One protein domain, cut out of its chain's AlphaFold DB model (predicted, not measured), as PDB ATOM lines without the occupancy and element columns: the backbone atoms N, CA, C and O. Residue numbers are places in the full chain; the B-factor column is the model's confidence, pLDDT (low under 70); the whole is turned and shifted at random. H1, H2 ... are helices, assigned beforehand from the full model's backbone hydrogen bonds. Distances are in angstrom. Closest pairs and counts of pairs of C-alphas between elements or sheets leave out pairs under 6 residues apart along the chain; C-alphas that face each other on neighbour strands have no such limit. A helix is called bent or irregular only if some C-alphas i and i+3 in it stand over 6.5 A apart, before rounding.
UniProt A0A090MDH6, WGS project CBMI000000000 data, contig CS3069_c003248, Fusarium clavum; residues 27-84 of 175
ATOM      1  N   VAL A  27     242.814 180.421 228.471       92.50
ATOM      2  CA  VAL A  27     242.720 180.080 229.896       92.50
ATOM      3  C   VAL A  27     243.927 180.596 230.668       92.50
ATOM      4  O   VAL A  27     243.757 181.213 231.710       92.50
ATOM      5  N   TRP A  28     245.136 180.460 230.124       92.62
ATOM      6  CA  TRP A  28     246.322 181.039 230.752       92.62
ATOM      7  C   TRP A  28     246.176 182.553 231.003       92.62
ATOM      8  O   TRP A  28     246.619 183.049 232.041       92.62
ATOM      9  N   MET A  29     245.538 183.292 230.087       90.19
ATOM     10  CA  MET A  29     245.210 184.706 230.310       90.19
ATOM     11  C   MET A  29     244.093 184.890 231.343       90.19
ATOM     12  O   MET A  29     244.204 185.769 232.192       90.19
ATOM     13  N   ALA A  30     243.040 184.072 231.287       89.88
ATOM     14  CA  ALA A  30     241.915 184.102 232.224       89.88
ATOM     15  C   ALA A  30     242.350 183.855 233.679       89.88
ATOM     16  O   ALA A  30     241.875 184.536 234.583       89.88
ATOM     17  N   ASP A  31     243.342 182.985 233.885       89.88
ATOM     18  CA  ASP A  31     243.977 182.712 235.182       89.88
ATOM     19  C   ASP A  31     244.826 183.892 235.698       89.88
ATOM     20  O   ASP A  31     245.386 183.845 236.796       89.88
ATOM     21  N   ARG A  32     244.939 184.979 234.922       90.88
ATOM     22  CA  ARG A  32     245.644 186.218 235.283       90.88
ATOM     23  C   ARG A  32     244.714 187.430 235.152       90.88
ATOM     24  O   ARG A  32     244.946 188.286 234.295       90.88
ATOM     25  N   PRO A  33     243.710 187.577 236.038       87.31
ATOM     26  CA  PRO A  33     242.740 188.671 235.965       87.31
ATOM     27  C   PRO A  33     243.372 190.072 235.964       87.31
ATOM     28  O   PRO A  33     242.809 190.992 235.385       87.31
ATOM     29  N   SER A  34     244.569 190.240 236.544       90.38
ATOM     30  CA  SER A  34     245.332 191.499 236.512       90.38
ATOM     31  C   SER A  34     245.700 191.922 235.097       90.38
ATOM     32  O   SER A  34     245.501 193.082 234.743       90.38
ATOM     33  N   LEU A  35     246.163 190.990 234.262       89.94
ATOM     34  CA  LEU A  35     246.493 191.286 232.868       89.94
ATOM     35  C   LEU A  35     245.257 191.742 232.092       89.94
ATOM     36  O   LEU A  35     245.341 192.678 231.302       89.94
ATOM     37  N   LEU A  36     244.109 191.116 232.346       89.88
ATOM     38  CA  LEU A  36     242.855 191.430 231.666       89.88
ATOM     39  C   LEU A  36     242.275 192.767 232.134       89.88
ATOM     40  O   LEU A  36     241.922 193.601 231.304       89.88
ATOM     41  N   HIS A  37     242.261 193.010 233.445       91.00
ATOM     42  CA  HIS A  37     241.782 194.256 234.035       91.00
ATOM     43  C   HIS A  37     242.595 195.468 233.553       91.00
ATOM     44  O   HIS A  37     242.032 196.435 233.032       91.00
ATOM     45  N   TYR A  38     243.928 195.412 233.663       91.88
ATOM     46  CA  TYR A  38     244.787 196.515 233.222       91.88
ATOM     47  C   TYR A  38     244.884 196.604 231.695       91.88
ATOM     48  O   TYR A  38     244.941 197.706 231.150       91.88
ATOM     49  N   GLY A  39     244.837 195.475 230.984       90.56
ATOM     50  CA  GLY A  39     244.771 195.453 229.523       90.56
ATOM     51  C   GLY A  39     243.523 196.163 229.001       90.56
ATOM     52  O   GLY A  39     243.623 197.021 228.121       90.56
ATOM     53  N   LEU A  40     242.359 195.893 229.602       90.31
ATOM     54  CA  LEU A  40     241.126 196.600 229.269       90.31
ATOM     55  C   LEU A  40     241.236 198.092 229.607       90.31
ATOM     56  O   LEU A  40     240.876 198.916 228.771       90.31
ATOM     57  N   MET A  41     241.813 198.475 230.755       90.44
ATOM     58  CA  MET A  41     242.063 199.896 231.054       90.44
ATOM     59  C   MET A  41     242.871 200.593 229.953       90.44
ATOM     60  O   MET A  41     242.528 201.711 229.567       90.44
ATOM     61  N   VAL A  42     243.919 199.956 229.422       91.56
ATOM     62  CA  VAL A  42     244.712 200.518 228.317       91.56
ATOM     63  C   VAL A  42     243.856 200.675 227.061       91.56
ATOM     64  O   VAL A  42     243.854 201.741 226.448       91.56
ATOM     65  N   VAL A  43     243.078 199.658 226.685       90.25
ATOM     66  CA  VAL A  43     242.194 199.724 225.507       90.25
ATOM     67  C   VAL A  43     241.167 200.855 225.632       90.25
ATOM     68  O   VAL A  43     240.926 201.576 224.662       90.25
ATOM     69  N   MET A  44     240.596 201.045 226.826       89.50
ATOM     70  CA  MET A  44     239.526 202.017 227.075       89.50
ATOM     71  C   MET A  44     240.022 203.466 227.185       89.50
ATOM     72  O   MET A  44     239.320 204.387 226.752       89.50
ATOM     73  N   ASN A  45     241.231 203.665 227.719       87.00
ATOM     74  CA  ASN A  45     241.850 204.983 227.899       87.00
ATOM     75  C   ASN A  45     242.676 205.449 226.690       87.00
ATOM     76  O   ASN A  45     243.207 206.558 226.692       87.00
ATOM     77  N   THR A  46     242.778 204.631 225.642       89.19
ATOM     78  CA  THR A  46     243.486 204.970 224.401       89.19
ATOM     79  C   THR A  46     242.525 205.054 223.210       89.19
ATOM     80  O   THR A  46     241.315 204.843 223.322       89.19
ATOM     81  N   GLY A  47     243.063 205.366 222.027       87.75
ATOM     82  CA  GLY A  47     242.320 205.322 220.764       87.75
ATOM     83  C   GLY A  47     242.026 203.907 220.244       87.75
ATOM     84  O   GLY A  47     241.323 203.786 219.242       87.75
ATOM     85  N   ILE A  48     242.536 202.856 220.904       90.69
ATOM     86  CA  ILE A  48     242.440 201.464 220.439       90.69
ATOM     87  C   ILE A  48     240.981 201.023 220.336       90.69
ATOM     88  O   ILE A  48     240.585 200.517 219.291       90.69
ATOM     89  N   TYR A  49     240.160 201.268 221.366       88.75
ATOM     90  CA  TYR A  49     238.739 200.908 221.330       88.75
ATOM     91  C   TYR A  49     238.024 201.520 220.116       88.75
ATOM     92  O   TYR A  49     237.357 200.814 219.362       88.75
ATOM     93  N   ARG A  50     238.207 202.829 219.892       88.75
ATOM     94  CA  ARG A  50     237.568 203.550 218.781       88.75
ATOM     95  C   ARG A  50     238.007 202.992 217.430       88.75
ATOM     96  O   ARG A  50     237.176 202.812 216.546       88.75
ATOM     97  N   PHE A  51     239.297 202.699 217.284       89.62
ATOM     98  CA  PHE A  51     239.829 202.084 216.073       89.62
ATOM     99  C   PHE A  51     239.238 200.689 215.829       89.62
ATOM    100  O   PHE A  51     238.812 200.402 214.714       89.62
ATOM    101  N   SER A  52     239.157 199.845 216.861       87.94
ATOM    102  CA  SER A  52     238.585 198.498 216.759       87.94
ATOM    103  C   SER A  52     237.104 198.522 216.381       87.94
ATOM    104  O   SER A  52     236.708 197.782 215.486       87.94
ATOM    105  N   VAL A  53     236.304 199.398 216.999       88.62
ATOM    106  CA  VAL A  53     234.875 199.590 216.674       88.62
ATOM    107  C   VAL A  53     234.701 200.013 215.217       88.62
ATOM    108  O   VAL A  53     233.935 199.388 214.487       88.62
ATOM    109  N   TRP A  54     235.461 201.020 214.772       87.31
ATOM    110  CA  TRP A  54     235.427 201.488 213.387       87.31
ATOM    111  C   TRP A  54     235.813 200.382 212.398       87.31
ATOM    112  O   TRP A  54     235.088 200.129 211.438       87.31
ATOM    113  N   LYS A  55     236.925 199.680 212.653       87.44
ATOM    114  CA  LYS A  55     237.408 198.588 211.795       87.44
ATOM    115  C   LYS A  55     236.405 197.434 211.714       87.44
ATOM    116  O   LYS A  55     236.303 196.791 210.675       87.44
ATOM    117  N   ALA A  56     235.677 197.176 212.796       84.50
ATOM    118  CA  ALA A  56     234.656 196.142 212.874       84.50
ATOM    119  C   ALA A  56     233.324 196.534 212.198       84.50
ATOM    120  O   ALA A  56     232.385 195.741 212.192       84.50
ATOM    121  N   GLY A  57     233.219 197.749 211.642       83.69
ATOM    122  CA  GLY A  57     231.996 198.247 211.010       83.69
ATOM    123  C   GLY A  57     230.879 198.577 212.003       83.69
ATOM    124  O   GLY A  57     229.726 198.728 211.608       83.69
ATOM    125  N   LEU A  58     231.203 198.688 213.294       86.00
ATOM    126  CA  LEU A  58     230.241 199.047 214.326       86.00
ATOM    127  C   LEU A  58     230.041 200.564 214.354       86.00
ATOM    128  O   LEU A  58     230.987 201.342 214.199       86.00
ATOM    129  N   LYS A  59     228.805 200.996 214.624       84.25
ATOM    130  CA  LYS A  59     228.529 202.404 214.943       84.25
ATOM    131  C   LYS A  59     229.292 202.804 216.211       84.25
ATOM    132  O   LYS A  59     229.655 201.963 217.036       84.25
ATOM    133  N   GLU A  60     229.567 204.092 216.380       81.06
ATOM    134  CA  GLU A  60     230.151 204.564 217.633       81.06
ATOM    135  C   GLU A  60     229.104 204.482 218.754       81.06
ATOM    136  O   GLU A  60     227.985 204.973 218.614       81.06
ATOM    137  N   HIS A  61     229.474 203.862 219.875       83.56
ATOM    138  CA  HIS A  61     228.589 203.665 221.024       83.56
ATOM    139  C   HIS A  61     229.280 204.150 222.304       83.56
ATOM    140  O   HIS A  61     229.835 203.361 223.073       83.56
ATOM    141  N   THR A  62     229.267 205.463 222.539       86.94
ATOM    142  CA  THR A  62     229.928 206.082 223.704       86.94
ATOM    143  C   THR A  62     229.363 205.573 225.028       86.94
ATOM    144  O   THR A  62     230.117 205.346 225.972       86.94
ATOM    145  N   GLN A  63     228.052 205.324 225.095       89.56
ATOM    146  CA  GLN A  63     227.428 204.747 226.286       89.56
ATOM    147  C   GLN A  63     227.971 203.342 226.577       89.56
ATOM    148  O   GLN A  63     228.409 203.093 227.694       89.56
ATOM    149  N   LEU A  64     228.030 202.460 225.571       88.06
ATOM    150  CA  LEU A  64     228.599 201.117 225.725       88.06
ATOM    151  C   LEU A  64     230.070 201.180 226.153       88.06
ATOM    152  O   LEU A  64     230.479 200.444 227.046       88.06
ATOM    153  N   LYS A  65     230.853 202.102 225.577       90.25
ATOM    154  CA  LYS A  65     232.241 202.334 225.997       90.25
ATOM    155  C   LYS A  65     232.316 202.673 227.492       90.25
ATOM    156  O   LYS A  65     233.103 202.078 228.223       90.25
ATOM    157  N   ASN A  66     231.504 203.620 227.954       91.06
ATOM    158  CA  ASN A  66     231.509 204.047 229.352       91.06
ATOM    159  C   ASN A  66     231.053 202.923 230.294       91.06
ATOM    160  O   ASN A  66     231.637 202.751 231.359       91.06
ATOM    161  N   GLU A  67     230.066 202.130 229.880       92.00
ATOM    162  CA  GLU A  67     229.608 200.944 230.607       92.00
ATOM    163  C   GLU A  67     230.707 199.884 230.723       92.00
ATOM    164  O   GLU A  67     230.965 199.401 231.820       92.00
ATOM    165  N   ILE A  68     231.423 199.572 229.636       90.88
ATOM    166  CA  ILE A  68     232.563 198.640 229.666       90.88
ATOM    167  C   ILE A  68     233.645 199.144 230.630       90.88
ATOM    168  O   ILE A  68     234.162 198.370 231.431       90.88
ATOM    169  N   ALA A  69     233.975 200.438 230.580       91.19
ATOM    170  CA  ALA A  69     234.984 201.023 231.463       91.19
ATOM    171  C   ALA A  69     234.550 200.975 232.937       91.19
ATOM    172  O   ALA A  69     235.355 200.627 233.797       91.19
ATOM    173  N   ARG A  70     233.276 201.274 233.222       90.94
ATOM    174  CA  ARG A  70     232.695 201.194 234.568       90.94
ATOM    175  C   ARG A  70     232.641 199.756 235.087       90.94
ATOM    176  O   ARG A  70     232.907 199.529 236.261       90.94
ATOM    177  N   ASN A  71     232.324 198.803 234.214       91.62
ATOM    178  CA  ASN A  71     232.215 197.383 234.542       91.62
ATOM    179  C   ASN A  71     233.574 196.676 234.582       91.62
ATOM    180  O   ASN A  71     233.629 195.495 234.909       91.62
ATOM    181  N   ASN A  72     234.682 197.373 234.318       92.31
ATOM    182  CA  ASN A  72     236.023 196.848 234.562       92.31
ATOM    183  C   ASN A  72     236.353 196.806 236.069       92.31
ATOM    184  O   ASN A  72     237.450 197.160 236.483       92.31
ATOM    185  N   ASP A  73     235.392 196.406 236.899       92.75
ATOM    186  CA  ASP A  73     235.572 196.146 238.319       92.75
ATOM    187  C   ASP A  73     236.378 194.858 238.520       92.75
ATOM    188  O   ASP A  73     236.182 193.862 237.820       92.75
ATOM    189  N   TRP A  74     237.277 194.863 239.503       90.56
ATOM    190  CA  TRP A  74     238.167 193.734 239.764       90.56
ATOM    191  C   TRP A  74     237.416 192.435 240.066       90.56
ATOM    192  O   TRP A  74     237.776 191.372 239.554       90.56
ATOM    193  N   THR A  75     236.369 192.516 240.887       91.88
ATOM    194  CA  THR A  75     235.588 191.351 241.309       91.88
ATOM    195  C   THR A  75     234.833 190.774 240.123       91.88
ATOM    196  O   THR A  75     234.828 189.556 239.931       91.88
ATOM    197  N   LEU A  76     234.248 191.646 239.295       91.00
ATOM    198  CA  LEU A  76     233.532 191.227 238.096       91.00
ATOM    199  C   LEU A  76     234.466 190.574 237.072       91.00
ATOM    200  O   LEU A  76     234.157 189.490 236.586       91.00
ATOM    201  N   VAL A  77     235.616 191.192 236.781       90.81
ATOM    202  CA  VAL A  77     236.615 190.645 235.847       90.81
ATOM    203  C   VAL A  77     237.089 189.284 236.335       90.81
ATOM    204  O   VAL A  77     236.996 188.302 235.599       90.81
ATOM    205  N   LYS A  78     237.547 189.195 237.586       92.44
ATOM    206  CA  LYS A  78     238.022 187.934 238.158       92.44
ATOM    207  C   LYS A  78     236.951 186.843 238.067       92.44
ATOM    208  O   LYS A  78     237.218 185.793 237.491       92.44
ATOM    209  N   GLY A  79     235.740 187.108 238.561       91.88
ATOM    210  CA  GLY A  79     234.663 186.117 238.570       91.88
ATOM    211  C   GLY A  79     234.217 185.687 237.169       91.88
ATOM    212  O   GLY A  79     233.992 184.500 236.930       91.88
ATOM    213  N   ALA A  80     234.131 186.624 236.218       90.62
ATOM    214  CA  ALA A  80     233.762 186.314 234.840       90.62
ATOM    215  C   ALA A  80     234.804 185.413 234.163       90.62
ATOM    216  O   ALA A  80     234.447 184.390 233.579       90.62
ATOM    217  N   TYR A  81     236.090 185.755 234.265       91.31
ATOM    218  CA  TYR A  81     237.152 184.992 233.610       91.31
ATOM    219  C   TYR A  81     237.447 183.655 234.293       91.31
ATOM    220  O   TYR A  81     237.717 182.690 233.583       91.31
ATOM    221  N   GLU A  82     237.309 183.544 235.618       91.75
ATOM    222  CA  GLU A  82     237.340 182.246 236.312       91.75
ATOM    223  C   GLU A  82     236.224 181.321 235.800       91.75
ATOM    224  O   GLU A  82     236.469 180.152 235.491       91.75
ATOM    225  N   GLY A  83     235.009 181.852 235.624       90.69
ATOM    226  CA  GLY A  83     233.895 181.106 235.038       90.69
ATOM    227  C   GLY A  83     234.171 180.645 233.602       90.69
ATOM    228  O   GLY A  83     233.908 179.493 233.261       90.69
ATOM    229  N   LEU A  84     234.746 181.516 232.767       90.94
ATOM    230  CA  LEU A  84     235.118 181.178 231.387       90.94
ATOM    231  C   LEU A  84     236.272 180.163 231.324       90.94
ATOM    232  O   LEU A  84     236.258 179.270 230.481       90.94
TER     233      LEU A  84
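What this domain is: This is residues 27 to 84 of the 175 residues of an uncharacterized protein of Fusarium clavum (UniProt A0A090MDH6). The helices make an elongated, open loop that goes out and comes back: H2 forms one long side, H3 and the link after it turn at the far end, H4 comes back along the far part of H2, and H5 closes the near end, where the short helix H1 also lies. The contacts across the loop are few, and its two ends come near each other, with the C-alphas of Val 27 and Leu 84 7.8 A apart. The printed part has 58 residues with five named helices, in the order H1, H2, H3, H4, H5, and no named strand; the class is all helix. It is only just compact, close to loose, with a radius of gyration of the C-alphas of 12.3 A and spans of 31 by 20 by 18 A.

Where its parts are: The printed part begins with H1, residues 27 to 30, a helix of 4 residues that starts at C-alpha 27 at (242.720, 180.080, 229.896). After a tight link of 2 residues comes H2, residues 33 to 45, the longest helix, 18.2 A from its first to its last C-alpha; it runs from C-alpha 33 at (242.740, 188.671, 235.965) to C-alpha 45 at (241.850, 204.983, 227.899). A second tight link of 2 residues leads to H3, residues 48 to 55, 10.4 A from first to last C-alpha. The next link, of 6 residues, is short but not tight. It leads to H4, residues 62 to 70, 12.2 A from first to last C-alpha. A tight link of 3 residues then leads to H5, residues 74 to 84, 15.4 A long, which ends at C-alpha 84 at (235.118, 181.178, 231.387). No helix is bent or irregular.

How they stand to each other: H2 is the hub and touches three other helices, H1, H4 and H5. H1 and H2 only just touch, and only at the corner by their link, with 3 pairs of C-alphas within 8 A; the closest C-alphas are those of Met 29 and Leu 35, 7.2 A apart. H2 touches H5 with its residues 33 to 37 alone, and their closest C-alphas are those of Pro 33 and Lys 78, 5.3 A apart. These two helices stand at a steep tilt of 64 degrees and run opposite ways. H2 touches H4 with its residues 40 to 44 alone, and the closest C-alphas are those of Met 44 and Ala 69, 6.4 A apart. H2 and H4 stand at a shallow tilt of 32 degrees and run opposite ways, with their centres 13.6 A apart. H3 touches no helix, but is near H2: the two are close but not clearly touching, and the closest C-alphas, those of Val 43 and Tyr 49, are 5.5 A apart. Their lines stand at a steep tilt of 69 degrees, only just short of about perpendicular, and they run the same way. H1 touches H5, with the C-alphas of Ala 30 and Tyr 81 as the closest, 5.0 A apart. H3 and H4 are only just apart, with closest C-alphas at 8.1 A; H4 and H5 are apart, and so are H1 and H3, H1 and H4, and H3 and H5. In H2, H3, H4 and H5 every O i to N i+4 pair is within hydrogen-bond range; H1 is too short for such a pair.

The domain as a whole: The two C-alphas farthest apart are those of Asp 31 and Lys 59, 32.2 A. The centre of H2 is nearest to the mean of the C-alphas, at 6.3 A, and that of H1 is farthest from it, at 14.8 A. The printed part has no cut, and none of its links between helices is long. The mean pLDDT of the printed part is 89.6, and no printed residue is under 70.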